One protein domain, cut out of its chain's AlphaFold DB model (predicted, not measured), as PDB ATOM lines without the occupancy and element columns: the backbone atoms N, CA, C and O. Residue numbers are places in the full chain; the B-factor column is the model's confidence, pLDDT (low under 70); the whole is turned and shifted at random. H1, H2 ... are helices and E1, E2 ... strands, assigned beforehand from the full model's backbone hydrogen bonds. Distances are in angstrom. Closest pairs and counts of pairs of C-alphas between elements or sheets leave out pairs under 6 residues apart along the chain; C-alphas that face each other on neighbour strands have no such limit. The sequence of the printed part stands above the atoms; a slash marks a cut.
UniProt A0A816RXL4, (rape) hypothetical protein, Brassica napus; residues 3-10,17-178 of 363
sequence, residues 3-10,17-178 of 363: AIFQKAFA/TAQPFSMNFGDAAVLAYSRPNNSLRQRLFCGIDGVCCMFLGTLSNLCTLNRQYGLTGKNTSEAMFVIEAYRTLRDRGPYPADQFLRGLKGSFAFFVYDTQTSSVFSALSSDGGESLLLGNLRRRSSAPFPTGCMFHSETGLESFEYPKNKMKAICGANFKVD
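This is residues 3 to 10 and 17 to 178 of the 363 residues of the protein "(rape) hypothetical protein" of Brassica napus (UniProt A0A816RXL4). Two twisted sheets lie partly face to face as a loose sandwich, six strands E4 to E7, E10 and E11 against five strands E2, E3, E1, E8 and E9, and helix H2 packs on the other face of the six-stranded sheet. Short H1 lies beside H2, off both of these sheets, H3 grazes the six-stranded sheet, and the small hairpin E12-E13 lies beside its edge strand E11. The printed part has 170 residues, with five strands, three helices and eight strands in turn, of mixed class. The six-stranded sheet is antiparallel, the five-stranded one mixed. The whole is compact, with a radius of gyration of the C-alphas of 15.5 A and spans of 43 by 41 by 32 A.

E1 is residues 3 to 5, from C-alpha 3 at (-17.283, -2.863, 12.654). E2 is 21 to 25, E3 29 to 33, E4 43 to 48, 16.8 A long, and E5 51 to 57, 19.6 A. H1 is 62 to 68, H2 78 to 91, 19.9 A, from C-alpha 78 at (-14.727, -20.966, 18.338), and H3 97 to 102. E6 is 108 to 114, 19.7 A, E7 119 to 124, 17.4 A, E8 133 to 136, E9 141 to 144, E10 149 to 152, E11 156 to 159 and E12 167 to 170. E13, 174 to 177, ends at C-alpha 177 at (-17.566, -7.399, -7.718).

The larger sheet runs E4, E5, E6, E7, E10, E11. N 46 and O 53 of the hairpin E4-E5 are 2.9 A apart, within hydrogen-bond range, as are N 54 and O 111 of E5 and E6, 2.8 A. The other sheet runs E2, E3, E1, E8, E9; E3 and E1 are parallel, with N 5 and O 32 at 2.8 A. The two form a sandwich, two sheets face to face, 10.1 A centre to centre where they face each other. H2 is on the larger sheet, two layers with the helix on one face, at a height of 8.5 A, slantwise to E5 at 42 degrees on the local plane. H1 and H2 are close but not clearly touching, Leu 62 and Glu 78 having the closest C-alphas, 7.0 A. Every O i to N i+4 pair of H1, H2 and H3 is within hydrogen-bond range. The closest C-alphas of E11 and E12 are Glu 158 and Met 167, 5.7 A.

The C-alphas of Thr 17 and Gly 93 are the farthest apart, 46.1 A. Residues 11 to 16 are not printed, and C-alphas 10 and 17 are 17.7 A apart across the cut. Of the links printed whole, none is long. Mean pLDDT of the printed part is 71.2; 72 residues are under 70, among them 17 to 42 and 163 to 178.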
ATOM      1  N   ALA A   3     -16.412  -1.731  12.980       41.19
ATOM      2  CA  ALA A   3     -17.283  -2.863  12.654       41.19
ATOM      3  C   ALA A   3     -18.517  -2.754  13.560       41.19
ATOM      4  O   ALA A   3     -18.400  -2.835  14.784       41.19
ATOM      5  N   ILE A   4     -19.689  -2.485  12.979       42.62
ATOM      6  CA  ILE A   4     -20.959  -2.454  13.715       42.62
ATOM      7  C   ILE A   4     -21.639  -3.800  13.492       42.62
ATOM      8  O   ILE A   4     -21.928  -4.185  12.374       42.62
ATOM      9  N   PHE A   5     -21.937  -4.533  14.547       45.62
ATOM     10  CA  PHE A   5     -22.691  -5.773  14.472       45.62
ATOM     11  C   PHE A   5     -24.168  -5.417  14.642       45.62
ATOM     12  O   PHE A   5     -24.636  -5.209  15.763       45.62
ATOM     13  N   GLN A   6     -24.903  -5.304  13.535       39.62
ATOM     14  CA  GLN A   6     -26.353  -5.136  13.572       39.62
ATOM     15  C   GLN A   6     -27.007  -6.004  12.502       39.62
ATOM     16  O   GLN A   6     -26.734  -5.862  11.313       39.62
ATOM     17  N   LYS A   7     -27.943  -6.850  12.936       35.47
ATOM     18  CA  LYS A   7     -29.001  -7.352  12.065       35.47
ATOM     19  C   LYS A   7     -29.975  -6.195  11.849       35.47
ATOM     20  O   LYS A   7     -30.690  -5.813  12.774       35.47
ATOM     21  N   ALA A   8     -29.948  -5.594  10.663       30.70
ATOM     22  CA  ALA A   8     -30.924  -4.589  10.275       30.70
ATOM     23  C   ALA A   8     -32.305  -5.258  10.169       30.70
ATOM     24  O   ALA A   8     -32.545  -6.049   9.261       30.70
ATOM     25  N   PHE A   9     -33.204  -4.960  11.104       29.64
ATOM     26  CA  PHE A   9     -34.626  -4.984  10.792       29.64
ATOM     27  C   PHE A   9     -34.975  -3.587  10.287       29.64
ATOM     28  O   PHE A   9     -34.706  -2.593  10.961       29.64
ATOM     29  N   ALA A  10     -35.520  -3.514   9.074       28.17
ATOM     30  CA  ALA A  10     -36.263  -2.343   8.646       28.17
ATOM     31  C   ALA A  10     -37.403  -2.146   9.663       28.17
ATOM     32  O   ALA A  10     -38.196  -3.062   9.858       28.17
ATOM     33  N   THR A  17     -35.459  -2.448  25.186       40.41
ATOM     34  CA  THR A  17     -34.406  -2.261  26.202       40.41
ATOM     35  C   THR A  17     -33.067  -2.884  25.779       40.41
ATOM     36  O   THR A  17     -32.265  -3.301  26.616       40.41
ATOM     37  N   ALA A  18     -32.802  -2.984  24.474       44.06
ATOM     38  CA  ALA A  18     -31.552  -3.525  23.954       44.06
ATOM     39  C   ALA A  18     -30.404  -2.545  24.236       44.06
ATOM     40  O   ALA A  18     -30.287  -1.524  23.564       44.06
ATOM     41  N   GLN A  19     -29.554  -2.843  25.226       46.34
ATOM     42  CA  GLN A  19     -28.401  -1.993  25.520       46.34
ATOM     43  C   GLN A  19     -27.339  -2.138  24.417       46.34
ATOM     44  O   GLN A  19     -26.823  -3.242  24.198       46.34
ATOM     45  N   PRO A  20     -27.007  -1.053  23.695       49.69
ATOM     46  CA  PRO A  20     -25.916  -1.067  22.741       49.69
ATOM     47  C   PRO A  20     -24.580  -1.112  23.493       49.69
ATOM     48  O   PRO A  20     -24.311  -0.316  24.388       49.69
ATOM     49  N   PHE A  21     -23.727  -2.053  23.117       50.06
ATOM     50  CA  PHE A  21     -22.359  -2.195  23.590       50.06
ATOM     51  C   PHE A  21     -21.405  -1.550  22.586       50.06
ATOM     52  O   PHE A  21     -21.576  -1.703  21.378       50.06
ATOM     53  N   SER A  22     -20.371  -0.866  23.068       51.66
ATOM     54  CA  SER A  22     -19.255  -0.463  22.216       51.66
ATOM     55  C   SER A  22     -17.921  -0.700  22.910       51.66
ATOM     56  O   SER A  22     -17.834  -0.635  24.133       51.66
ATOM     57  N   MET A  23     -16.893  -1.014  22.131       55.25
ATOM     58  CA  MET A  23     -15.531  -1.254  22.583       55.25
ATOM     59  C   MET A  23     -14.573  -0.551  21.626       55.25
ATOM     60  O   MET A  23     -14.698  -0.678  20.411       55.25
ATOM     61  N   ASN A  24     -13.619   0.192  22.177       59.31
ATOM     62  CA  ASN A  24     -12.634   0.935  21.399       59.31
ATOM     63  C   ASN A  24     -11.282   0.227  21.478       59.31
ATOM     64  O   ASN A  24     -10.815  -0.120  22.560       59.31
ATOM     65  N   PHE A  25     -10.644   0.061  20.329       60.91
ATOM     66  CA  PHE A  25      -9.310  -0.498  20.163       60.91
ATOM     67  C   PHE A  25      -8.365   0.631  19.733       60.91
ATOM     68  O   PHE A  25      -8.003   0.761  18.561       60.91
ATOM     69  N   GLY A  26      -8.049   1.514  20.689       63.81
ATOM     70  CA  GLY A  26      -7.299   2.751  20.444       63.81
ATOM     71  C   GLY A  26      -7.970   3.649  19.395       63.81
ATOM     72  O   GLY A  26      -9.196   3.691  19.298       63.81
ATOM     73  N   ASP A  27      -7.159   4.316  18.571       57.75
ATOM     74  CA  ASP A  27      -7.628   5.080  17.401       57.75
ATOM     75  C   ASP A  27      -7.861   4.192  16.159       57.75
ATOM     76  O   ASP A  27      -8.350   4.656  15.123       57.75
ATOM     77  N   ALA A  28      -7.502   2.905  16.241       54.44
ATOM     78  CA  ALA A  28      -7.468   1.994  15.104       54.44
ATOM     79  C   ALA A  28      -8.853   1.430  14.777       54.44
ATOM     80  O   ALA A  28      -9.271   1.434  13.610       54.44
ATOM     81  N   ALA A  29      -9.608   0.990  15.788       60.03
ATOM     82  CA  ALA A  29     -10.929   0.420  15.568       60.03
ATOM     83  C   ALA A  29     -11.929   0.691  16.685       60.03
ATOM     84  O   ALA A  29     -11.583   0.853  17.847       60.03
ATOM     85  N   VAL A  30     -13.199   0.709  16.301       59.59
ATOM     86  CA  VAL A  30     -14.316   0.704  17.237       59.59
ATOM     87  C   VAL A  30     -15.185  -0.489  16.877       59.59
ATOM     88  O   VAL A  30     -15.362  -0.832  15.707       59.59
ATOM     89  N   LEU A  31     -15.708  -1.137  17.894       62.97
ATOM     90  CA  LEU A  31     -16.646  -2.228  17.802       62.97
ATOM     91  C   LEU A  31     -17.940  -1.740  18.429       62.97
ATOM     92  O   LEU A  31     -17.922  -1.296  19.568       62.97
ATOM     93  N   ALA A  32     -19.050  -1.806  17.705       55.94
ATOM     94  CA  ALA A  32     -20.364  -1.484  18.249       55.94
ATOM     95  C   ALA A  32     -21.315  -2.656  18.016       55.94
ATOM     96  O   ALA A  32     -21.287  -3.288  16.965       55.94
ATOM     97  N   TYR A  33     -22.146  -2.959  18.999       56.22
ATOM     98  CA  TYR A  33     -23.039  -4.105  19.004       56.22
ATOM     99  C   TYR A  33     -24.371  -3.703  19.631       56.22
ATOM    100  O   TYR A  33     -24.385  -3.032  20.654       56.22
ATOM    101  N   SER A  34     -25.494  -4.162  19.082       52.84
ATOM    102  CA  SER A  34     -26.806  -4.039  19.732       52.84
ATOM    103  C   SER A  34     -27.504  -5.395  19.774       52.84
ATOM    104  O   SER A  34     -27.466  -6.145  18.797       52.84
ATOM    105  N   ARG A  35     -28.096  -5.751  20.926       51.88
ATOM    106  CA  ARG A  35     -28.707  -7.073  21.153       51.88
ATOM    107  C   ARG A  35     -30.095  -7.148  20.502       51.88
ATOM    108  O   ARG A  35     -30.981  -6.419  20.931       51.88
ATOM    109  N   PRO A  36     -30.353  -8.068  19.554       50.78
ATOM    110  CA  PRO A  36     -31.723  -8.400  19.182       50.78
ATOM    111  C   PRO A  36     -32.378  -9.139  20.352       50.78
ATOM    112  O   PRO A  36     -31.804 -10.092  20.877       50.78
ATOM    113  N   ASN A  37     -33.578  -8.715  20.741       45.50
ATOM    114  CA  ASN A  37     -34.239  -9.063  22.006       45.50
ATOM    115  C   ASN A  37     -34.574 -10.566  22.209       45.50
ATOM    116  O   ASN A  37     -35.181 -10.901  23.210       45.50
ATOM    117  N   ASN A  38     -34.212 -11.476  21.288       43.88
ATOM    118  CA  ASN A  38     -34.664 -12.881  21.295       43.88
ATOM    119  C   ASN A  38     -33.695 -13.907  20.659       43.88
ATOM    120  O   ASN A  38     -34.118 -15.001  20.287       43.88
ATOM    121  N   SER A  39     -32.404 -13.610  20.469       49.59
ATOM    122  CA  SER A  39     -31.502 -14.570  19.805       49.59
ATOM    123  C   SER A  39     -30.704 -15.427  20.798       49.59
ATOM    124  O   SER A  39     -29.770 -14.920  21.414       49.59
ATOM    125  N   LEU A  40     -30.981 -16.739  20.846       49.72
ATOM    126  CA  LEU A  40     -30.164 -17.805  21.473       49.72
ATOM    127  C   LEU A  40     -28.786 -18.002  20.793       49.72
ATOM    128  O   LEU A  40     -28.238 -19.102  20.766       49.72
ATOM    129  N   ARG A  41     -28.243 -16.968  20.145       59.69
ATOM    130  CA  ARG A  41     -27.038 -17.082  19.322       59.69
ATOM    131  C   ARG A  41     -25.797 -17.043  20.202       59.69
ATOM    132  O   ARG A  41     -25.610 -16.100  20.971       59.69
ATOM    133  N   GLN A  42     -24.957 -18.063  20.056       66.56
ATOM    134  CA  GLN A  42     -23.699 -18.202  20.777       66.56
ATOM    135  C   GLN A  42     -22.774 -17.039  20.406       66.56
ATOM    136  O   GLN A  42     -22.415 -16.842  19.244       66.56
ATOM    137  N   ARG A  43     -22.438 -16.231  21.413       74.62
ATOM    138  CA  ARG A  43     -21.423 -15.187  21.315       74.62
ATOM    139  C   ARG A  43     -20.278 -15.553  22.227       74.62
ATOM    140  O   ARG A  43     -20.487 -15.849  23.398       74.62
ATOM    141  N   LEU A  44     -19.076 -15.465  21.688       76.62
ATOM    142  CA  LEU A  44     -17.858 -15.735  22.421       76.62
ATOM    143  C   LEU A  44     -16.927 -14.543  22.268       76.62
ATOM    144  O   LEU A  44     -16.671 -14.081  21.158       76.62
ATOM    145  N   PHE A  45     -16.423 -14.053  23.392       80.69
ATOM    146  CA  PHE A  45     -15.330 -13.098  23.425       80.69
ATOM    147  C   PHE A  45     -14.133 -13.769  24.086       80.69
ATOM    148  O   PHE A  45     -14.281 -14.429  25.115       80.69
ATOM    149  N   CYS A  46     -12.957 -13.622  23.491       81.81
ATOM    150  CA  CYS A  46     -11.722 -14.173  24.021       81.81
ATOM    151  C   CYS A  46     -10.558 -13.224  23.733       81.81
ATOM    152  O   CYS A  46     -10.527 -12.597  22.677       81.81
ATOM    153  N   GLY A  47      -9.604 -13.124  24.657       82.62
ATOM    154  CA  GLY A  47      -8.360 -12.383  24.466       82.62
ATOM    155  C   GLY A  47      -7.168 -13.205  24.938       82.62
ATOM    156  O   GLY A  47      -7.149 -13.628  26.092       82.62
ATOM    157  N   ILE A  48      -6.191 -13.442  24.058       83.62
ATOM    158  CA  ILE A  48      -4.966 -14.207  24.340       83.62
ATOM    159  C   ILE A  48      -3.776 -13.550  23.652       83.62
ATOM    160  O   ILE A  48      -3.862 -13.194  22.481       83.62
ATOM    161  N   ASP A  49      -2.656 -13.416  24.368       84.69
ATOM    162  CA  ASP A  49      -1.371 -12.925  23.841       84.69
ATOM    163  C   ASP A  49      -1.479 -11.595  23.064       84.69
ATOM    164  O   ASP A  49      -0.827 -11.380  22.040       84.69
ATOM    165  N   GLY A  50      -2.336 -10.689  23.545       82.31
ATOM    166  CA  GLY A  50      -2.582  -9.396  22.904       82.31
ATOM    167  C   GLY A  50      -3.469  -9.461  21.654       82.31
ATOM    168  O   GLY A  50      -3.587  -8.463  20.949       82.31
ATOM    169  N   VAL A  51      -4.110 -10.597  21.379       87.75
ATOM    170  CA  VAL A  51      -5.087 -10.767  20.301       87.75
ATOM    171  C   VAL A  51      -6.469 -10.978  20.907       87.75
ATOM    172  O   VAL A  51      -6.684 -11.919  21.668       87.75
ATOM    173  N   CYS A  52      -7.419 -10.116  20.558       85.69
ATOM    174  CA  CYS A  52      -8.808 -10.195  20.998       85.69
ATOM    175  C   CYS A  52      -9.694 -10.665  19.846       85.69
ATOM    176  O   CYS A  52      -9.595 -10.131  18.747       85.69
ATOM    177  N   CYS A  53     -10.596 -11.609  20.095       86.94
ATOM    178  CA  CYS A  53     -11.571 -12.103  19.133       86.94
ATOM    179  C   CYS A  53     -12.984 -12.011  19.701       86.94
ATOM    180  O   CYS A  53     -13.253 -12.476  20.809       86.94
ATOM    181  N   MET A  54     -13.904 -11.484  18.897       84.25
ATOM    182  CA  MET A  54     -15.332 -11.668  19.099       84.25
ATOM    183  C   MET A  54     -15.891 -12.549  17.990       84.25
ATOM    184  O   MET A  54     -15.736 -12.243  16.812       84.25
ATOM    185  N   PHE A  55     -16.545 -13.634  18.386       86.50
ATOM    186  CA  PHE A  55     -17.134 -14.629  17.507       86.50
ATOM    187  C   PHE A  55     -18.645 -14.700  17.745       86.50
ATOM    188  O   PHE A  55     -19.103 -14.718  18.891       86.50
ATOM    189  N   LEU A  56     -19.415 -14.725  16.664       86.19
ATOM    190  CA  LEU A  56     -20.860 -14.905  16.645       86.19
ATOM    191  C   LEU A  56     -21.189 -16.119  15.784       86.19
ATOM    192  O   LEU A  56     -20.637 -16.271  14.695       86.19
ATOM    193  N   GLY A  57     -22.132 -16.931  16.253       85.81
ATOM    194  CA  GLY A  57     -22.589 -18.123  15.551       85.81
ATOM    195  C   GLY A  57     -21.897 -19.385  16.061       85.81
ATOM    196  O   GLY A  57     -21.511 -19.445  17.227       85.81
ATOM    197  N   THR A  58     -21.764 -20.404  15.213       87.94
ATOM    198  CA  THR A  58     -21.212 -21.719  15.574       87.94
ATOM    199  C   THR A  58     -20.445 -22.352  14.417       87.94
ATOM    200  O   THR A  58     -20.782 -22.174  13.243       87.94
ATOM    201  N   LEU A  59     -19.414 -23.137  14.746       90.69
ATOM    202  CA  LEU A  59     -18.669 -23.936  13.768       90.69
ATOM    203  C   LEU A  59     -19.047 -25.416  13.890       90.69
ATOM    204  O   LEU A  59     -18.698 -26.085  14.861       90.69
ATOM    205  N   SER A  60     -19.699 -25.968  12.868       91.75
ATOM    206  CA  SER A  60     -20.133 -27.371  12.843       91.75
ATOM    207  C   SER A  60     -18.977 -28.367  12.710       91.75
ATOM    208  O   SER A  60     -19.133 -29.542  13.035       91.75
ATOM    209  N   ASN A  61     -17.801 -27.916  12.263       93.25
ATOM    210  CA  ASN A  61     -16.602 -28.741  12.107       93.25
ATOM    211  C   ASN A  61     -15.462 -28.392  13.081       93.25
ATOM    212  O   ASN A  61     -14.326 -28.816  12.848       93.25
ATOM    213  N   LEU A  62     -15.744 -27.673  14.176       90.88
ATOM    214  CA  LEU A  62     -14.741 -27.235  15.159       90.88
ATOM    215  C   LEU A  62     -13.868 -28.389  15.680       90.88
ATOM    216  O   LEU A  62     -12.647 -28.279  15.715       90.88
ATOM    217  N   CYS A  63     -14.471 -29.532  16.014       88.06
ATOM    218  CA  CYS A  63     -13.741 -30.707  16.504       88.06
ATOM    219  C   CYS A  63     -12.697 -31.222  15.500       88.06
ATOM    220  O   CYS A  63     -11.591 -31.598  15.890       88.06
ATOM    221  N   THR A  64     -13.037 -31.237  14.209       90.62
ATOM    222  CA  THR A  64     -12.125 -31.652  13.134       90.62
ATOM    223  C   THR A  64     -11.004 -30.636  12.958       90.62
ATOM    224  O   THR A  64      -9.841 -31.022  12.859       90.62
ATOM    225  N   LEU A  65     -11.343 -29.345  12.988       89.62
ATOM    226  CA  LEU A  65     -10.372 -28.259  12.901       89.62
ATOM    227  C   LEU A  65      -9.374 -28.320  14.065       89.62
ATOM    228  O   LEU A  65      -8.169 -28.327  13.838       89.62
ATOM    229  N   ASN A  66      -9.838 -28.490  15.302       87.50
ATOM    230  CA  ASN A  66      -8.949 -28.601  16.460       87.50
ATOM    231  C   ASN A  66      -7.962 -29.766  16.337       87.50
ATOM    232  O   ASN A  66      -6.803 -29.624  16.714       87.50
ATOM    233  N   ARG A  67      -8.381 -30.905  15.774       87.00
ATOM    234  CA  ARG A  67      -7.472 -32.029  15.496       87.00
ATOM    235  C   ARG A  67      -6.460 -31.686  14.405       87.00
ATOM    236  O   ARG A  67      -5.277 -31.948  14.584       87.00
ATOM    237  N   GLN A  68      -6.912 -31.080  13.308       83.44
ATOM    238  CA  GLN A  68      -6.066 -30.708  12.170       83.44
ATOM    239  C   GLN A  68      -4.990 -29.682  12.548       83.44
ATOM    240  O   GLN A  68      -3.861 -29.775  12.074       83.44
ATOM    241  N   TYR A  69      -5.331 -28.726  13.413       78.88
ATOM    242  CA  TYR A  69      -4.420 -27.679  13.875       78.88
ATOM    243  C   TYR A  69      -3.675 -28.048  15.175       78.88
ATOM    244  O   TYR A  69      -2.896 -27.243  15.676       78.88
ATOM    245  N   GLY A  70      -3.876 -29.258  15.720       79.12
ATOM    246  CA  GLY A  70      -3.170 -29.739  16.917       79.12
ATOM    247  C   GLY A  70      -3.574 -29.047  18.227       79.12
ATOM    248  O   GLY A  70      -2.780 -28.981  19.160       79.12
ATOM    249  N   LEU A  71      -4.803 -28.531  18.310       75.69
ATOM    250  CA  LEU A  71      -5.337 -27.747  19.434       75.69
ATOM    251  C   LEU A  71      -6.092 -28.600  20.477       75.69
ATOM    252  O   LEU A  71      -6.789 -28.078  21.345       75.69
ATOM    253  N   THR A  72      -5.973 -29.927  20.409       60.84
ATOM    254  CA  THR A  72      -6.667 -30.873  21.295       60.84
ATOM    255  C   THR A  72      -6.028 -30.902  22.688       60.84
ATOM    256  O   THR A  72      -5.130 -31.699  22.939       60.84
ATOM    257  N   GLY A  73      -6.458 -30.032  23.603       60.53
ATOM    258  CA  GLY A  73      -5.970 -30.060  24.992       60.53
ATOM    259  C   GLY A  73      -6.249 -28.807  25.818       60.53
ATOM    260  O   GLY A  73      -6.181 -28.856  27.041       60.53
ATOM    261  N   LYS A  74      -6.606 -27.698  25.167       64.12
ATOM    262  CA  LYS A  74      -7.128 -26.490  25.814       64.12
ATOM    263  C   LYS A  74      -8.611 -26.396  25.458       64.12
ATOM    264  O   LYS A  74      -9.005 -26.811  24.378       64.12
ATOM    265  N   ASN A  75      -9.448 -25.925  26.363       56.94
ATOM    266  CA  ASN A  75     -10.854 -25.597  26.126       56.94
ATOM    267  C   ASN A  75     -11.023 -24.665  24.902       56.94
ATOM    268  O   ASN A  75     -10.964 -23.444  25.002       56.94
ATOM    269  N   THR A  76     -11.210 -25.257  23.721       73.44
ATOM    270  CA  THR A  76     -11.267 -24.567  22.428       73.44
ATOM    271  C   THR A  76     -12.695 -24.159  22.103       73.44
ATOM    272  O   THR A  76     -13.441 -24.924  21.489       73.44
ATOM    273  N   SER A  77     -13.073 -22.956  22.512       86.56
ATOM    274  CA  SER A  77     -14.224 -22.276  21.923       86.56
ATOM    275  C   SER A  77     -13.905 -21.831  20.488       86.56
ATOM    276  O   SER A  77     -12.739 -21.766  20.090       86.56
ATOM    277  N   GLU A  78     -14.916 -21.489  19.693       90.69
ATOM    278  CA  GLU A  78     -14.727 -20.966  18.338       90.69
ATOM    279  C   GLU A  78     -13.846 -19.707  18.330       90.69
ATOM    280  O   GLU A  78     -12.979 -19.564  17.471       90.69
ATOM    281  N   ALA A  79     -14.002 -18.832  19.332       89.19
ATOM    282  CA  ALA A  79     -13.167 -17.641  19.481       89.19
ATOM    283  C   ALA A  79     -11.694 -17.994  19.749       89.19
ATOM    284  O   ALA A  79     -10.805 -17.398  19.148       89.19
ATOM    285  N   MET A  80     -11.430 -18.991  20.603       88.75
ATOM    286  CA  MET A  80     -10.071 -19.491  20.860       88.75
ATOM    287  C   MET A  80      -9.433 -20.047  19.588       88.75
ATOM    288  O   MET A  80      -8.293 -19.725  19.264       88.75
ATOM    289  N   PHE A  81     -10.186 -20.868  18.852       90.94
ATOM    290  CA  PHE A  81      -9.732 -21.447  17.594       90.94
ATOM    291  C   PHE A  81      -9.366 -20.358  16.574       90.94
ATOM    292  O   PHE A  81      -8.304 -20.422  15.956       90.94
ATOM    293  N   VAL A  82     -10.212 -19.331  16.430       92.19
ATOM    294  CA  VAL A  82      -9.960 -18.205  15.521       92.19
ATOM    295  C   VAL A  82      -8.711 -17.414  15.922       92.19
ATOM    296  O   VAL A  82      -7.940 -17.052  15.035       92.19
ATOM    297  N   ILE A  83      -8.457 -17.186  17.218       90.31
ATOM    298  CA  ILE A  83      -7.227 -16.512  17.677       90.31
ATOM    299  C   ILE A  83      -5.982 -17.309  17.270       90.31
ATOM    300  O   ILE A  83      -5.053 -16.749  16.691       90.31
ATOM    301  N   GLU A  84      -5.963 -18.616  17.529       88.81
ATOM    302  CA  GLU A  84      -4.819 -19.476  17.192       88.81
ATOM    303  C   GLU A  84      -4.585 -19.565  15.676       88.81
ATOM    304  O   GLU A  84      -3.445 -19.514  15.193       88.81
ATOM    305  N   ALA A  85      -5.665 -19.634  14.897       89.00
ATOM    306  CA  ALA A  85      -5.582 -19.605  13.445       89.00
ATOM    307  C   ALA A  85      -5.071 -18.253  12.920       89.00
ATOM    308  O   ALA A  85      -4.194 -18.230  12.056       89.00
ATOM    309  N   TYR A  86      -5.549 -17.132  13.470       90.44
ATOM    310  CA  TYR A  86      -5.066 -15.792  13.124       90.44
ATOM    311  C   TYR A  86      -3.571 -15.631  13.424       90.44
ATOM    312  O   TYR A  86      -2.815 -15.161  12.576       90.44
ATOM    313  N   ARG A  87      -3.104 -16.100  14.588       88.50
ATOM    314  CA  ARG A  87      -1.671 -16.100  14.913       88.50
ATOM    315  C   ARG A  87      -0.862 -16.912  13.914       88.50
ATOM    316  O   ARG A  87       0.205 -16.486  13.499       88.50
ATOM    317  N   THR A  88      -1.384 -18.057  13.481       85.38
ATOM    318  CA  THR A  88      -0.737 -18.871  12.445       85.38
ATOM    319  C   THR A  88      -0.634 -18.119  11.115       85.38
ATOM    320  O   THR A  88       0.431 -18.146  10.501       85.38
ATOM    321  N   LEU A  89      -1.698 -17.419  10.699       85.12
ATOM    322  CA  LEU A  89      -1.712 -16.576   9.494       85.12
ATOM    323  C   LEU A  89      -0.681 -15.441   9.568       85.12
ATOM    324  O   LEU A  89      -0.021 -15.148   8.576       85.12
ATOM    325  N   ARG A  90      -0.527 -14.827  10.745       85.88
ATOM    326  CA  ARG A  90       0.412 -13.726  10.986       85.88
ATOM    327  C   ARG A  90       1.868 -14.196  11.089       85.88
ATOM    328  O   ARG A  90       2.751 -13.600  10.484       85.88
ATOM    329  N   ASP A  91       2.118 -15.254  11.862       84.69
ATOM    330  CA  ASP A  91       3.461 -15.620  12.333       84.69
ATOM    331  C   ASP A  91       4.188 -16.625  11.420       84.69
ATOM    332  O   ASP A  91       5.416 -16.703  11.458       84.69
ATOM    333  N   ARG A  92       3.473 -17.440  10.625       77.12
ATOM    334  CA  ARG A  92       4.058 -18.628   9.960       77.12
ATOM    335  C   ARG A  92       4.261 -18.533   8.436       77.12
ATOM    336  O   ARG A  92       4.509 -19.557   7.802       77.12
ATOM    337  N   GLY A  93       4.260 -17.341   7.835       65.81
ATOM    338  CA  GLY A  93       4.490 -17.171   6.384       65.81
ATOM    339  C   GLY A  93       3.209 -17.340   5.551       65.81
ATOM    340  O   GLY A  93       2.140 -17.400   6.148       65.81
ATOM    341  N   PRO A  94       3.263 -17.359   4.197       64.81
ATOM    342  CA  PRO A  94       2.129 -17.005   3.338       64.81
ATOM    343  C   PRO A  94       1.071 -18.115   3.290       64.81
ATOM    344  O   PRO A  94       0.927 -18.830   2.299       64.81
ATOM    345  N   TYR A  95       0.331 -18.268   4.383       71.44
ATOM    346  CA  TYR A  95      -0.855 -19.093   4.460       71.44
ATOM    347  C   TYR A  95      -2.048 -18.230   4.025       71.44
ATOM    348  O   TYR A  95      -2.332 -17.219   4.672       71.44
ATOM    349  N   PRO A  96      -2.723 -18.557   2.911       78.50
ATOM    350  CA  PRO A  96      -3.796 -17.721   2.389       78.50
ATOM    351  C   PRO A  96      -4.976 -17.696   3.371       78.50
ATOM    352  O   PRO A  96      -5.542 -18.745   3.699       78.50
ATOM    353  N   ALA A  97      -5.374 -16.512   3.845       86.00
ATOM    354  CA  ALA A  97      -6.501 -16.376   4.775       86.00
ATOM    355  C   ALA A  97      -7.817 -16.903   4.172       86.00
ATOM    356  O   ALA A  97      -8.658 -17.451   4.886       86.00
ATOM    357  N   ASP A  98      -7.967 -16.847   2.848       84.12
ATOM    358  CA  ASP A  98      -9.098 -17.426   2.132       84.12
ATOM    359  C   ASP A  98      -9.147 -18.960   2.234       84.12
ATOM    360  O   ASP A  98     -10.230 -19.539   2.322       84.12
ATOM    361  N   GLN A  99      -7.995 -19.639   2.276       84.56
ATOM    362  CA  GLN A  99      -7.936 -21.088   2.482       84.56
ATOM    363  C   GLN A  99      -8.374 -21.472   3.898       84.56
ATOM    364  O   GLN A  99      -9.121 -22.437   4.064       84.56
ATOM    365  N   PHE A 100      -7.941 -20.705   4.900       87.69
ATOM    366  CA  PHE A 100      -8.402 -20.861   6.277       87.69
ATOM    367  C   PHE A 100      -9.928 -20.713   6.368       87.69
ATOM    368  O   PHE A 100     -10.603 -21.609   6.877       87.69
ATOM    369  N   LEU A 101     -10.472 -19.628   5.811       90.81
ATOM    370  CA  LEU A 101     -11.898 -19.308   5.892       90.81
ATOM    371  C   LEU A 101     -12.784 -20.313   5.155       90.81
ATOM    372  O   LEU A 101     -13.819 -20.706   5.687       90.81
ATOM    373  N   ARG A 102     -12.366 -20.809   3.982       88.44
ATOM    374  CA  ARG A 102     -13.081 -21.892   3.275       88.44
ATOM    375  C   ARG A 102     -13.105 -23.213   4.046       88.44
ATOM    376  O   ARG A 102     -13.947 -24.066   3.774       88.44
ATOM    377  N   GLY A 103     -12.176 -23.408   4.980       88.94
ATOM    378  CA  GLY A 103     -12.152 -24.573   5.860       88.94
ATOM    379  C   GLY A 103     -13.210 -24.529   6.965       88.94
ATOM    380  O   GLY A 103     -13.505 -25.570   7.554       88.94
ATOM    381  N   LEU A 104     -13.791 -23.362   7.254       92.19
ATOM    382  CA  LEU A 104     -14.796 -23.190   8.302       92.19
ATOM    383  C   LEU A 104     -16.175 -23.620   7.794       92.19
ATOM    384  O   LEU A 104     -16.610 -23.199   6.724       92.19
ATOM    385  N   LYS A 105     -16.881 -24.453   8.565       92.12
ATOM    386  CA  LYS A 105     -18.265 -24.843   8.272       92.12
ATOM    387  C   LYS A 105     -19.183 -24.368   9.386       92.12
ATOM    388  O   LYS A 105     -18.925 -24.658  10.549       92.12
ATOM    389  N   GLY A 106     -20.271 -23.698   9.020       89.75
ATOM    390  CA  GLY A 106     -21.286 -23.199   9.946       89.75
ATOM    391  C   GLY A 106     -21.698 -21.757   9.656       89.75
ATOM    392  O   GLY A 106     -21.174 -21.122   8.738       89.75
ATOM    393  N   SER A 107     -22.619 -21.259  10.478       89.69
ATOM    394  CA  SER A 107     -23.028 -19.854  10.492       89.69
ATOM    395  C   SER A 107     -22.100 -19.124  11.426       89.69
ATOM    396  O   SER A 107     -22.147 -19.359  12.632       89.69
ATOM    397  N   PHE A 108     -21.234 -18.276  10.885       89.50
ATOM    398  CA  PHE A 108     -20.259 -17.558  11.686       89.50
ATOM    399  C   PHE A 108     -20.048 -16.130  11.211       89.50
ATOM    400  O   PHE A 108     -20.114 -15.815  10.022       89.50
ATOM    401  N   ALA A 109     -19.711 -15.283  12.168       88.31
ATOM    402  CA  ALA A 109     -19.146 -13.976  11.942       88.31
ATOM    403  C   ALA A 109     -18.126 -13.700  13.040       88.31
ATOM    404  O   ALA A 109     -18.395 -13.965  14.211       88.31
ATOM    405  N   PHE A 110     -16.964 -13.164  12.695       89.19
ATOM    406  CA  PHE A 110     -15.982 -12.824  13.715       89.19
ATOM    407  C   PHE A 110     -15.195 -11.570  13.381       89.19
ATOM    408  O   PHE A 110     -15.086 -11.154  12.227       89.19
ATOM    409  N   PHE A 111     -14.626 -10.995  14.432       87.44
ATOM    410  CA  PHE A 111     -13.701  -9.878  14.384       87.44
ATOM    411  C   PHE A 111     -12.535 -10.168  15.323       87.44
ATOM    412  O   PHE A 111     -12.747 -10.534  16.478       87.44
ATOM    413  N   VAL A 112     -11.322  -9.973  14.827       89.88
ATOM    414  CA  VAL A 112     -10.063 -10.100  15.545       89.88
ATOM    415  C   VAL A 112      -9.359  -8.750  15.525       89.88
ATOM    416  O   VAL A 112      -9.240  -8.124  14.472       89.88
ATOM    417  N   TYR A 113      -8.880  -8.328  16.688       85.62
ATOM    418  CA  TYR A 113      -7.978  -7.199  16.838       85.62
ATOM    419  C   TYR A 113      -6.668  -7.668  17.450       85.62
ATOM    420  O   TYR A 113      -6.660  -8.282  18.519       85.62
ATOM    421  N   ASP A 114      -5.569  -7.349  16.785       88.31
ATOM    422  CA  ASP A 114      -4.226  -7.633  17.263       88.31
ATOM    423  C   ASP A 114      -3.589  -6.347  17.782       88.31
ATOM    424  O   ASP A 114      -3.305  -5.417  17.032       88.31
ATOM    425  N   THR A 115      -3.356  -6.295  19.090       84.06
ATOM    426  CA  THR A 115      -2.751  -5.128  19.742       84.06
ATOM    427  C   THR A 115      -1.301  -4.905  19.319       84.06
ATOM    428  O   THR A 115      -0.850  -3.762  19.330       84.06
ATOM    429  N   GLN A 116      -0.574  -5.956  18.919       85.75
ATOM    430  CA  GLN A 116       0.850  -5.859  18.582       85.75
ATOM    431  C   GLN A 116       1.054  -5.174  17.232       85.75
ATOM    432  O   GLN A 116       1.944  -4.342  17.075       85.75
ATOM    433  N   THR A 117       0.209  -5.513  16.260       84.00
ATOM    434  CA  THR A 117       0.259  -4.968  14.896       84.00
ATOM    435  C   THR A 117      -0.750  -3.841  14.673       84.00
ATOM    436  O   THR A 117      -0.724  -3.191  13.632       84.00
ATOM    437  N   SER A 118      -1.635  -3.583  15.647       82.88
ATOM    438  CA  SER A 118      -2.812  -2.716  15.492       82.88
ATOM    439  C   SER A 118      -3.663  -3.093  14.272       82.88
ATOM    440  O   SER A 118      -4.277  -2.230  13.638       82.88
ATOM    441  N   SER A 119      -3.680  -4.383  13.924       83.62
ATOM    442  CA  SER A 119      -4.390  -4.896  12.762       83.62
ATOM    443  C   SER A 119      -5.795  -5.366  13.132       83.62
ATOM    444  O   SER A 119      -6.105  -5.720  14.275       83.62
ATOM    445  N   VAL A 120      -6.662  -5.353  12.128       85.19
ATOM    446  CA  VAL A 120      -8.033  -5.841  12.229       85.19
ATOM    447  C   VAL A 120      -8.238  -6.916  11.184       85.19
ATOM    448  O   VAL A 120      -7.983  -6.679  10.003       85.19
ATOM    449  N   PHE A 121      -8.780  -8.054  11.604       89.06
ATOM    450  CA  PHE A 121      -9.220  -9.121  10.717       89.06
ATOM    451  C   PHE A 121     -10.682  -9.465  10.999       89.06
ATOM    452  O   PHE A 121     -11.104  -9.544  12.147       89.06
ATOM    453  N   SER A 122     -11.513  -9.619   9.977       89.94
ATOM    454  CA  SER A 122     -12.937  -9.927  10.148       89.94
ATOM    455  C   SER A 122     -13.429 -10.815   9.026       89.94
ATOM    456  O   SER A 122     -12.946 -10.696   7.905       89.94
ATOM    457  N   ALA A 123     -14.409 -11.669   9.297       91.19
ATOM    458  CA  ALA A 123     -15.028 -12.489   8.266       91.19
ATOM    459  C   ALA A 123     -16.497 -12.770   8.571       91.19
ATOM    460  O   ALA A 123     -16.908 -12.812   9.735       91.19
ATOM    461  N   LEU A 124     -17.263 -12.988   7.504       89.56
ATOM    462  CA  LEU A 124     -18.671 -13.362   7.552       89.56
ATOM    463  C   LEU A 124     -18.913 -14.586   6.666       89.56
ATOM    464  O   LEU A 124     -18.513 -14.593   5.500       89.56
ATOM    465  N   SER A 125     -19.592 -15.598   7.208       90.06
ATOM    466  CA  SER A 125     -19.985 -16.802   6.470       90.06
ATOM    467  C   SER A 125     -20.818 -16.469   5.224       90.06
ATOM    468  O   SER A 125     -21.465 -15.422   5.132       90.06
ATOM    469  N   SER A 126     -20.785 -17.353   4.228       84.62
ATOM    470  CA  SER A 126     -21.566 -17.215   2.992       84.62
ATOM    471  C   SER A 126     -23.040 -17.594   3.163       84.62
ATOM    472  O   SER A 126     -23.857 -17.240   2.317       84.62
ATOM    473  N   ASP A 127     -23.406 -18.258   4.262       79.69
ATOM    474  CA  ASP A 127     -24.764 -18.759   4.500       79.69
ATOM    475  C   ASP A 127     -25.802 -17.673   4.833       79.69
ATOM    476  O   ASP A 127     -26.999 -17.957   4.874       79.69
ATOM    477  N   GLY A 128     -25.361 -16.435   5.083       68.69
ATOM    478  CA  GLY A 128     -26.232 -15.332   5.502       68.69
ATOM    479  C   GLY A 128     -26.892 -15.555   6.866       68.69
ATOM    480  O   GLY A 128     -27.827 -14.836   7.227       68.69
ATOM    481  N   GLY A 129     -26.426 -16.552   7.625       66.56
ATOM    482  CA  GLY A 129     -26.952 -16.875   8.941       66.56
ATOM    483  C   GLY A 129     -26.633 -15.775   9.946       66.56
ATOM    484  O   GLY A 129     -27.504 -15.404  10.739       66.56
ATOM    485  N   GLU A 130     -25.443 -15.181   9.849       74.44
ATOM    486  CA  GLU A 130     -25.011 -13.999  10.598       74.44
ATOM    487  C   GLU A 130     -25.018 -12.722   9.741       74.44
ATOM    488  O   GLU A 130     -25.092 -12.759   8.515       74.44
ATOM    489  N   SER A 131     -24.948 -11.562  10.395       66.62
ATOM    490  CA  SER A 131     -24.878 -10.262   9.724       66.62
ATOM    491  C   SER A 131     -23.914  -9.341  10.460       66.62
ATOM    492  O   SER A 131     -23.941  -9.245  11.688       66.62
ATOM    493  N   LEU A 132     -23.067  -8.659   9.690       65.81
ATOM    494  CA  LEU A 132     -22.155  -7.619  10.150       65.81
ATOM    495  C   LEU A 132     -22.425  -6.345   9.351       65.81
ATOM    496  O   LEU A 132     -22.912  -6.406   8.226       65.81
ATOM    497  N   LEU A 133     -22.061  -5.193   9.894       62.09
ATOM    498  CA  LEU A 133     -21.945  -3.928   9.178       62.09
ATOM    499  C   LEU A 133     -20.498  -3.431   9.286       62.09
ATOM    500  O   LEU A 133     -19.861  -3.494  10.339       62.09
ATOM    501  N   LEU A 134     -19.995  -2.866   8.197       61.88
ATOM    502  CA  LEU A 134     -18.723  -2.165   8.142       61.88
ATOM    503  C   LEU A 134     -18.974  -0.658   8.077       61.88
ATOM    504  O   LEU A 134     -19.696  -0.166   7.213       61.88
ATOM    505  N   GLY A 135     -18.370   0.079   8.996       55.12
ATOM    506  CA  GLY A 135     -18.497   1.518   9.164       55.12
ATOM    507  C   GLY A 135     -17.162   2.252   9.051       55.12
ATOM    508  O   GLY A 135     -16.126   1.838   9.578       55.12
ATOM    509  N   ASN A 136     -17.183   3.417   8.410       53.78
ATOM    510  CA  ASN A 136     -16.096   4.384   8.465       53.78
ATOM    511  C   ASN A 136     -16.508   5.556   9.359       53.78
ATOM    512  O   ASN A 136     -17.316   6.395   8.962       53.78
ATOM    513  N   LEU A 137     -15.916   5.633  10.554       47.09
ATOM    514  CA  LEU A 137     -16.212   6.682  11.532       47.09
ATOM    515  C   LEU A 137     -15.905   8.091  10.993       47.09
ATOM    516  O   LEU A 137     -16.654   9.024  11.264       47.09
ATOM    517  N   ARG A 138     -14.852   8.244  10.174       41.47
ATOM    518  CA  ARG A 138     -14.458   9.547   9.608       41.47
ATOM    519  C   ARG A 138     -15.440  10.065   8.564       41.47
ATOM    520  O   ARG A 138     -15.565  11.271   8.401       41.47
ATOM    521  N   ARG A 139     -16.123   9.164   7.853       42.09
ATOM    522  CA  ARG A 139     -17.077   9.513   6.787       42.09
ATOM    523  C   ARG A 139     -18.537   9.301   7.191       42.09
ATOM    524  O   ARG A 139     -19.405   9.464   6.344       42.09
ATOM    525  N   ARG A 140     -18.800   8.926   8.457       51.22
ATOM    526  CA  ARG A 140     -20.132   8.572   8.996       51.22
ATOM    527  C   ARG A 140     -20.939   7.666   8.055       51.22
ATOM    528  O   ARG A 140     -22.147   7.805   7.926       51.22
ATOM    529  N   SER A 141     -20.258   6.741   7.388       54.62
ATOM    530  CA  SER A 141     -20.856   5.840   6.406       54.62
ATOM    531  C   SER A 141     -20.803   4.415   6.932       54.62
ATOM    532  O   SER A 141     -19.726   3.968   7.338       54.62
ATOM    533  N   SER A 142     -21.915   3.691   6.886       56.50
ATOM    534  CA  SER A 142     -21.977   2.257   7.166       56.50
ATOM    535  C   SER A 142     -22.565   1.504   5.975       56.50
ATOM    536  O   SER A 142     -23.357   2.044   5.205       56.50
ATOM    537  N   ALA A 143     -22.144   0.256   5.800       61.53
ATOM    538  CA  ALA A 143     -22.698  -0.662   4.819       61.53
ATOM    539  C   ALA A 143     -22.741  -2.076   5.414       61.53
ATOM    540  O   ALA A 143     -21.877  -2.403   6.230       61.53
ATOM    541  N   PRO A 144     -23.703  -2.926   5.023       66.56
ATOM    542  CA  PRO A 144     -23.677  -4.339   5.384       66.56
ATOM    543  C   PRO A 144     -22.356  -4.978   4.968       66.56
ATOM    544  O   PRO A 144     -21.870  -4.738   3.876       66.56
ATOM    545  N   PHE A 145     -21.744  -5.771   5.828       74.00
ATOM    546  CA  PHE A 145     -20.587  -6.559   5.448       74.00
ATOM    547  C   PHE A 145     -21.065  -7.684   4.517       74.00
ATOM    548  O   PHE A 145     -22.020  -8.384   4.869       74.00
ATOM    549  N   PRO A 146     -20.452  -7.867   3.341       78.38
ATOM    550  CA  PRO A 146     -20.913  -8.875   2.401       78.38
ATOM    551  C   PRO A 146     -20.663 -10.289   2.936       78.38
ATOM    552  O   PRO A 146     -19.632 -10.572   3.549       78.38
ATOM    553  N   THR A 147     -21.619 -11.185   2.705       85.25
ATOM    554  CA  THR A 147     -21.475 -12.611   3.016       85.25
ATOM    555  C   THR A 147     -20.348 -13.222   2.182       85.25
ATOM    556  O   THR A 147     -20.037 -12.746   1.088       85.25
ATOM    557  N   GLY A 148     -19.678 -14.249   2.709       86.06
ATOM    558  CA  GLY A 148     -18.580 -14.914   1.992       86.06
ATOM    559  C   GLY A 148     -17.326 -14.044   1.819       86.06
ATOM    560  O   GLY A 148     -16.497 -14.296   0.934       86.06
ATOM    561  N   CYS A 149     -17.195 -12.992   2.631       86.31
ATOM    562  CA  CYS A 149     -16.101 -12.034   2.549       86.31
ATOM    563  C   CYS A 149     -15.302 -11.948   3.844       86.31
ATOM    564  O   CYS A 149     -15.750 -12.329   4.928       86.31
ATOM    565  N   MET A 150     -14.095 -11.423   3.711       88.94
ATOM    566  CA  MET A 150     -13.201 -11.096   4.801       88.94
ATOM    567  C   MET A 150     -12.674  -9.682   4.640       88.94
ATOM    568  O   MET A 150     -12.611  -9.143   3.540       88.94
ATOM    569  N   PHE A 151     -12.287  -9.086   5.750       85.94
ATOM    570  CA  PHE A 151     -11.649  -7.791   5.799       85.94
ATOM    571  C   PHE A 151     -10.350  -7.926   6.578       85.94
ATOM    572  O   PHE A 151     -10.355  -8.461   7.685       85.94
ATOM    573  N   HIS A 152      -9.261  -7.409   6.023       85.88
ATOM    574  CA  HIS A 152      -8.006  -7.215   6.737       85.88
ATOM    575  C   HIS A 152      -7.611  -5.740   6.648       85.88
ATOM    576  O   HIS A 152      -7.759  -5.122   5.595       85.88
ATOM    577  N   SER A 153      -7.084  -5.156   7.724       80.38
ATOM    578  CA  SER A 153      -6.710  -3.733   7.747       80.38
ATOM    579  C   SER A 153      -5.681  -3.346   6.682       80.38
ATOM    580  O   SER A 153      -5.665  -2.194   6.253       80.38
ATOM    581  N   GLU A 154      -4.848  -4.292   6.245       80.00
ATOM    582  CA  GLU A 154      -3.804  -4.056   5.241       80.00
ATOM    583  C   GLU A 154      -4.274  -4.307   3.802       80.00
ATOM    584  O   GLU A 154      -3.906  -3.553   2.903       80.00
ATOM    585  N   THR A 155      -5.083  -5.349   3.563       77.69
ATOM    586  CA  THR A 155      -5.503  -5.747   2.203       77.69
ATOM    587  C   THR A 155      -6.883  -5.216   1.821       77.69
ATOM    588  O   THR A 155      -7.212  -5.110   0.640       77.69
ATOM    589  N   GLY A 156      -7.674  -4.790   2.805       80.81
ATOM    590  CA  GLY A 156      -9.039  -4.333   2.615       80.81
ATOM    591  C   GLY A 156     -10.041  -5.486   2.602       80.81
ATOM    592  O   GLY A 156      -9.859  -6.501   3.270       80.81
ATOM    593  N   LEU A 157     -11.150  -5.279   1.893       82.12
ATOM    594  CA  LEU A 157     -12.251  -6.234   1.791       82.12
ATOM    595  C   LEU A 157     -12.031  -7.174   0.599       82.12
ATOM    596  O   LEU A 157     -11.870  -6.717  -0.531       82.12
ATOM    597  N   GLU A 158     -12.079  -8.478   0.841       82.69
ATOM    598  CA  GLU A 158     -11.829  -9.524  -0.152       82.69
ATOM    599  C   GLU A 158     -12.855 -10.653  -0.013       82.69
ATOM    600  O   GLU A 158     -13.320 -10.959   1.085       82.69
ATOM    601  N   SER A 159     -13.216 -11.304  -1.119       83.12
ATOM    602  CA  SER A 159     -14.053 -12.505  -1.063       83.12
ATOM    603  C   SER A 159     -13.185 -13.733  -0.837       83.12
ATOM    604  O   SER A 159     -12.302 -14.018  -1.644       83.12
ATOM    605  N   PHE A 160     -13.460 -14.509   0.211       82.75
ATOM    606  CA  PHE A 160     -12.791 -15.802   0.387       82.75
ATOM    607  C   PHE A 160     -13.459 -16.920  -0.429       82.75
ATOM    608  O   PHE A 160     -12.848 -17.969  -0.659       82.75
ATOM    609  N   GLU A 161     -14.687 -16.697  -0.902       78.00
ATOM    610  CA  GLU A 161     -15.372 -17.571  -1.859       78.00
ATOM    611  C   GLU A 161     -14.812 -17.389  -3.279       78.00
ATOM    612  O   GLU A 161     -14.551 -18.368  -3.979       78.00
ATOM    613  N   TYR A 162     -14.507 -16.140  -3.660       77.62
ATOM    614  CA  TYR A 162     -13.937 -15.779  -4.962       77.62
ATOM    615  C   TYR A 162     -12.651 -14.932  -4.824       77.62
ATOM    616  O   TYR A 162     -12.649 -13.758  -5.203       77.62
ATOM    617  N   PRO A 163     -11.514 -15.514  -4.379       64.50
ATOM    618  CA  PRO A 163     -10.282 -14.773  -4.042       64.50
ATOM    619  C   PRO A 163      -9.654 -13.990  -5.197       64.50
ATOM    620  O   PRO A 163      -8.865 -13.074  -4.990       64.50
ATOM    621  N   LYS A 164      -9.971 -14.360  -6.443       63.53
ATOM    622  CA  LYS A 164      -9.445 -13.702  -7.648       63.53
ATOM    623  C   LYS A 164     -10.213 -12.432  -8.026       63.53
ATOM    624  O   LYS A 164      -9.787 -11.741  -8.948       63.53
ATOM    625  N   ASN A 165     -11.319 -12.129  -7.345       59.12
ATOM    626  CA  ASN A 165     -12.130 -10.946  -7.599       59.12
ATOM    627  C   ASN A 165     -11.892  -9.898  -6.516       59.12
ATOM    628  O   ASN A 165     -12.247 -10.093  -5.354       59.12
ATOM    629  N   LYS A 166     -11.314  -8.759  -6.908       56.78
ATOM    630  CA  LYS A 166     -11.185  -7.615  -6.005       56.78
ATOM    631  C   LYS A 166     -12.574  -7.019  -5.777       56.78
ATOM    632  O   LYS A 166     -13.296  -6.731  -6.729       56.78
ATOM    633  N   MET A 167     -12.954  -6.856  -4.515       57.81
ATOM    634  CA  MET A 167     -14.193  -6.180  -4.142       57.81
ATOM    635  C   MET A 167     -13.878  -4.749  -3.723       57.81
ATOM    636  O   MET A 167     -12.945  -4.500  -2.962       57.81
ATOM    637  N   LYS A 168     -14.675  -3.792  -4.200       53.34
ATOM    638  CA  LYS A 168     -14.642  -2.415  -3.702       53.34
ATOM    639  C   LYS A 168     -15.908  -2.138  -2.912       53.34
ATOM    640  O   LYS A 168     -17.018  -2.314  -3.410       53.34
ATOM    641  N   ALA A 169     -15.735  -1.664  -1.681       44.62
ATOM    642  CA  ALA A 169     -16.824  -1.065  -0.928       44.62
ATOM    643  C   ALA A 169     -17.133   0.309  -1.544       44.62
ATOM    644  O   ALA A 169     -16.328   1.236  -1.427       44.62
ATOM    645  N   ILE A 170     -18.272   0.446  -2.224       42.19
ATOM    646  CA  ILE A 170     -18.745   1.754  -2.683       42.19
ATOM    647  C   ILE A 170     -19.478   2.389  -1.501       42.19
ATOM    648  O   ILE A 170     -20.422   1.823  -0.950       42.19
ATOM    649  N   CYS A 171     -18.998   3.552  -1.070       40.88
ATOM    650  CA  CYS A 171     -19.597   4.332   0.006       40.88
ATOM    651  C   CYS A 171     -21.027   4.734  -0.403       40.88
ATOM    652  O   CYS A 171     -21.189   5.673  -1.172       40.88
ATOM    653  N   GLY A 172     -22.042   3.988   0.052       40.00
ATOM    654  CA  GLY A 172     -23.446   4.208  -0.336       40.00
ATOM    655  C   GLY A 172     -24.307   2.948  -0.510       40.00
ATOM    656  O   GLY A 172     -25.249   2.976  -1.291       40.00
ATOM    657  N   ALA A 173     -24.006   1.856   0.202       37.34
ATOM    658  CA  ALA A 173     -24.832   0.639   0.282       37.34
ATOM    659  C   ALA A 173     -24.878  -0.297  -0.950       37.34
ATOM    660  O   ALA A 173     -25.809  -1.087  -1.059       37.34
ATOM    661  N   ASN A 174     -23.863  -0.312  -1.827       37.06
ATOM    662  CA  ASN A 174     -23.762  -1.328  -2.889       37.06
ATOM    663  C   ASN A 174     -22.331  -1.875  -3.043       37.06
ATOM    664  O   ASN A 174     -21.391  -1.114  -3.268       37.06
ATOM    665  N   PHE A 175     -22.160  -3.200  -2.959       44.28
ATOM    666  CA  PHE A 175     -20.894  -3.878  -3.272       44.28
ATOM    667  C   PHE A 175     -20.953  -4.385  -4.707       44.28
ATOM    668  O   PHE A 175     -21.823  -5.182  -5.053       44.28
ATOM    669  N   LYS A 176     -20.028  -3.923  -5.550       42.69
ATOM    670  CA  LYS A 176     -19.821  -4.497  -6.880       42.69
ATOM    671  C   LYS A 176     -18.554  -5.336  -6.851       42.69
ATOM    672  O   LYS A 176     -17.497  -4.889  -6.413       42.69
ATOM    673  N   VAL A 177     -18.692  -6.568  -7.318       44.84
ATOM    674  CA  VAL A 177     -17.566  -7.399  -7.718       44.84
ATOM    675  C   VAL A 177     -16.960  -6.732  -8.950       44.84
ATOM    676  O   VAL A 177     -17.662  -6.579  -9.953       44.84
ATOM    677  N   ASP A 178     -15.703  -6.281  -8.882       40.69
ATOM    678  CA  ASP A 178     -15.044  -5.717 -10.061       40.69
ATOM    679  C   ASP A 178     -14.922  -6.846 -11.094       40.69
ATOM    680  O   ASP A 178     -14.156  -7.787 -10.911       40.69
TER     681      ASP A 178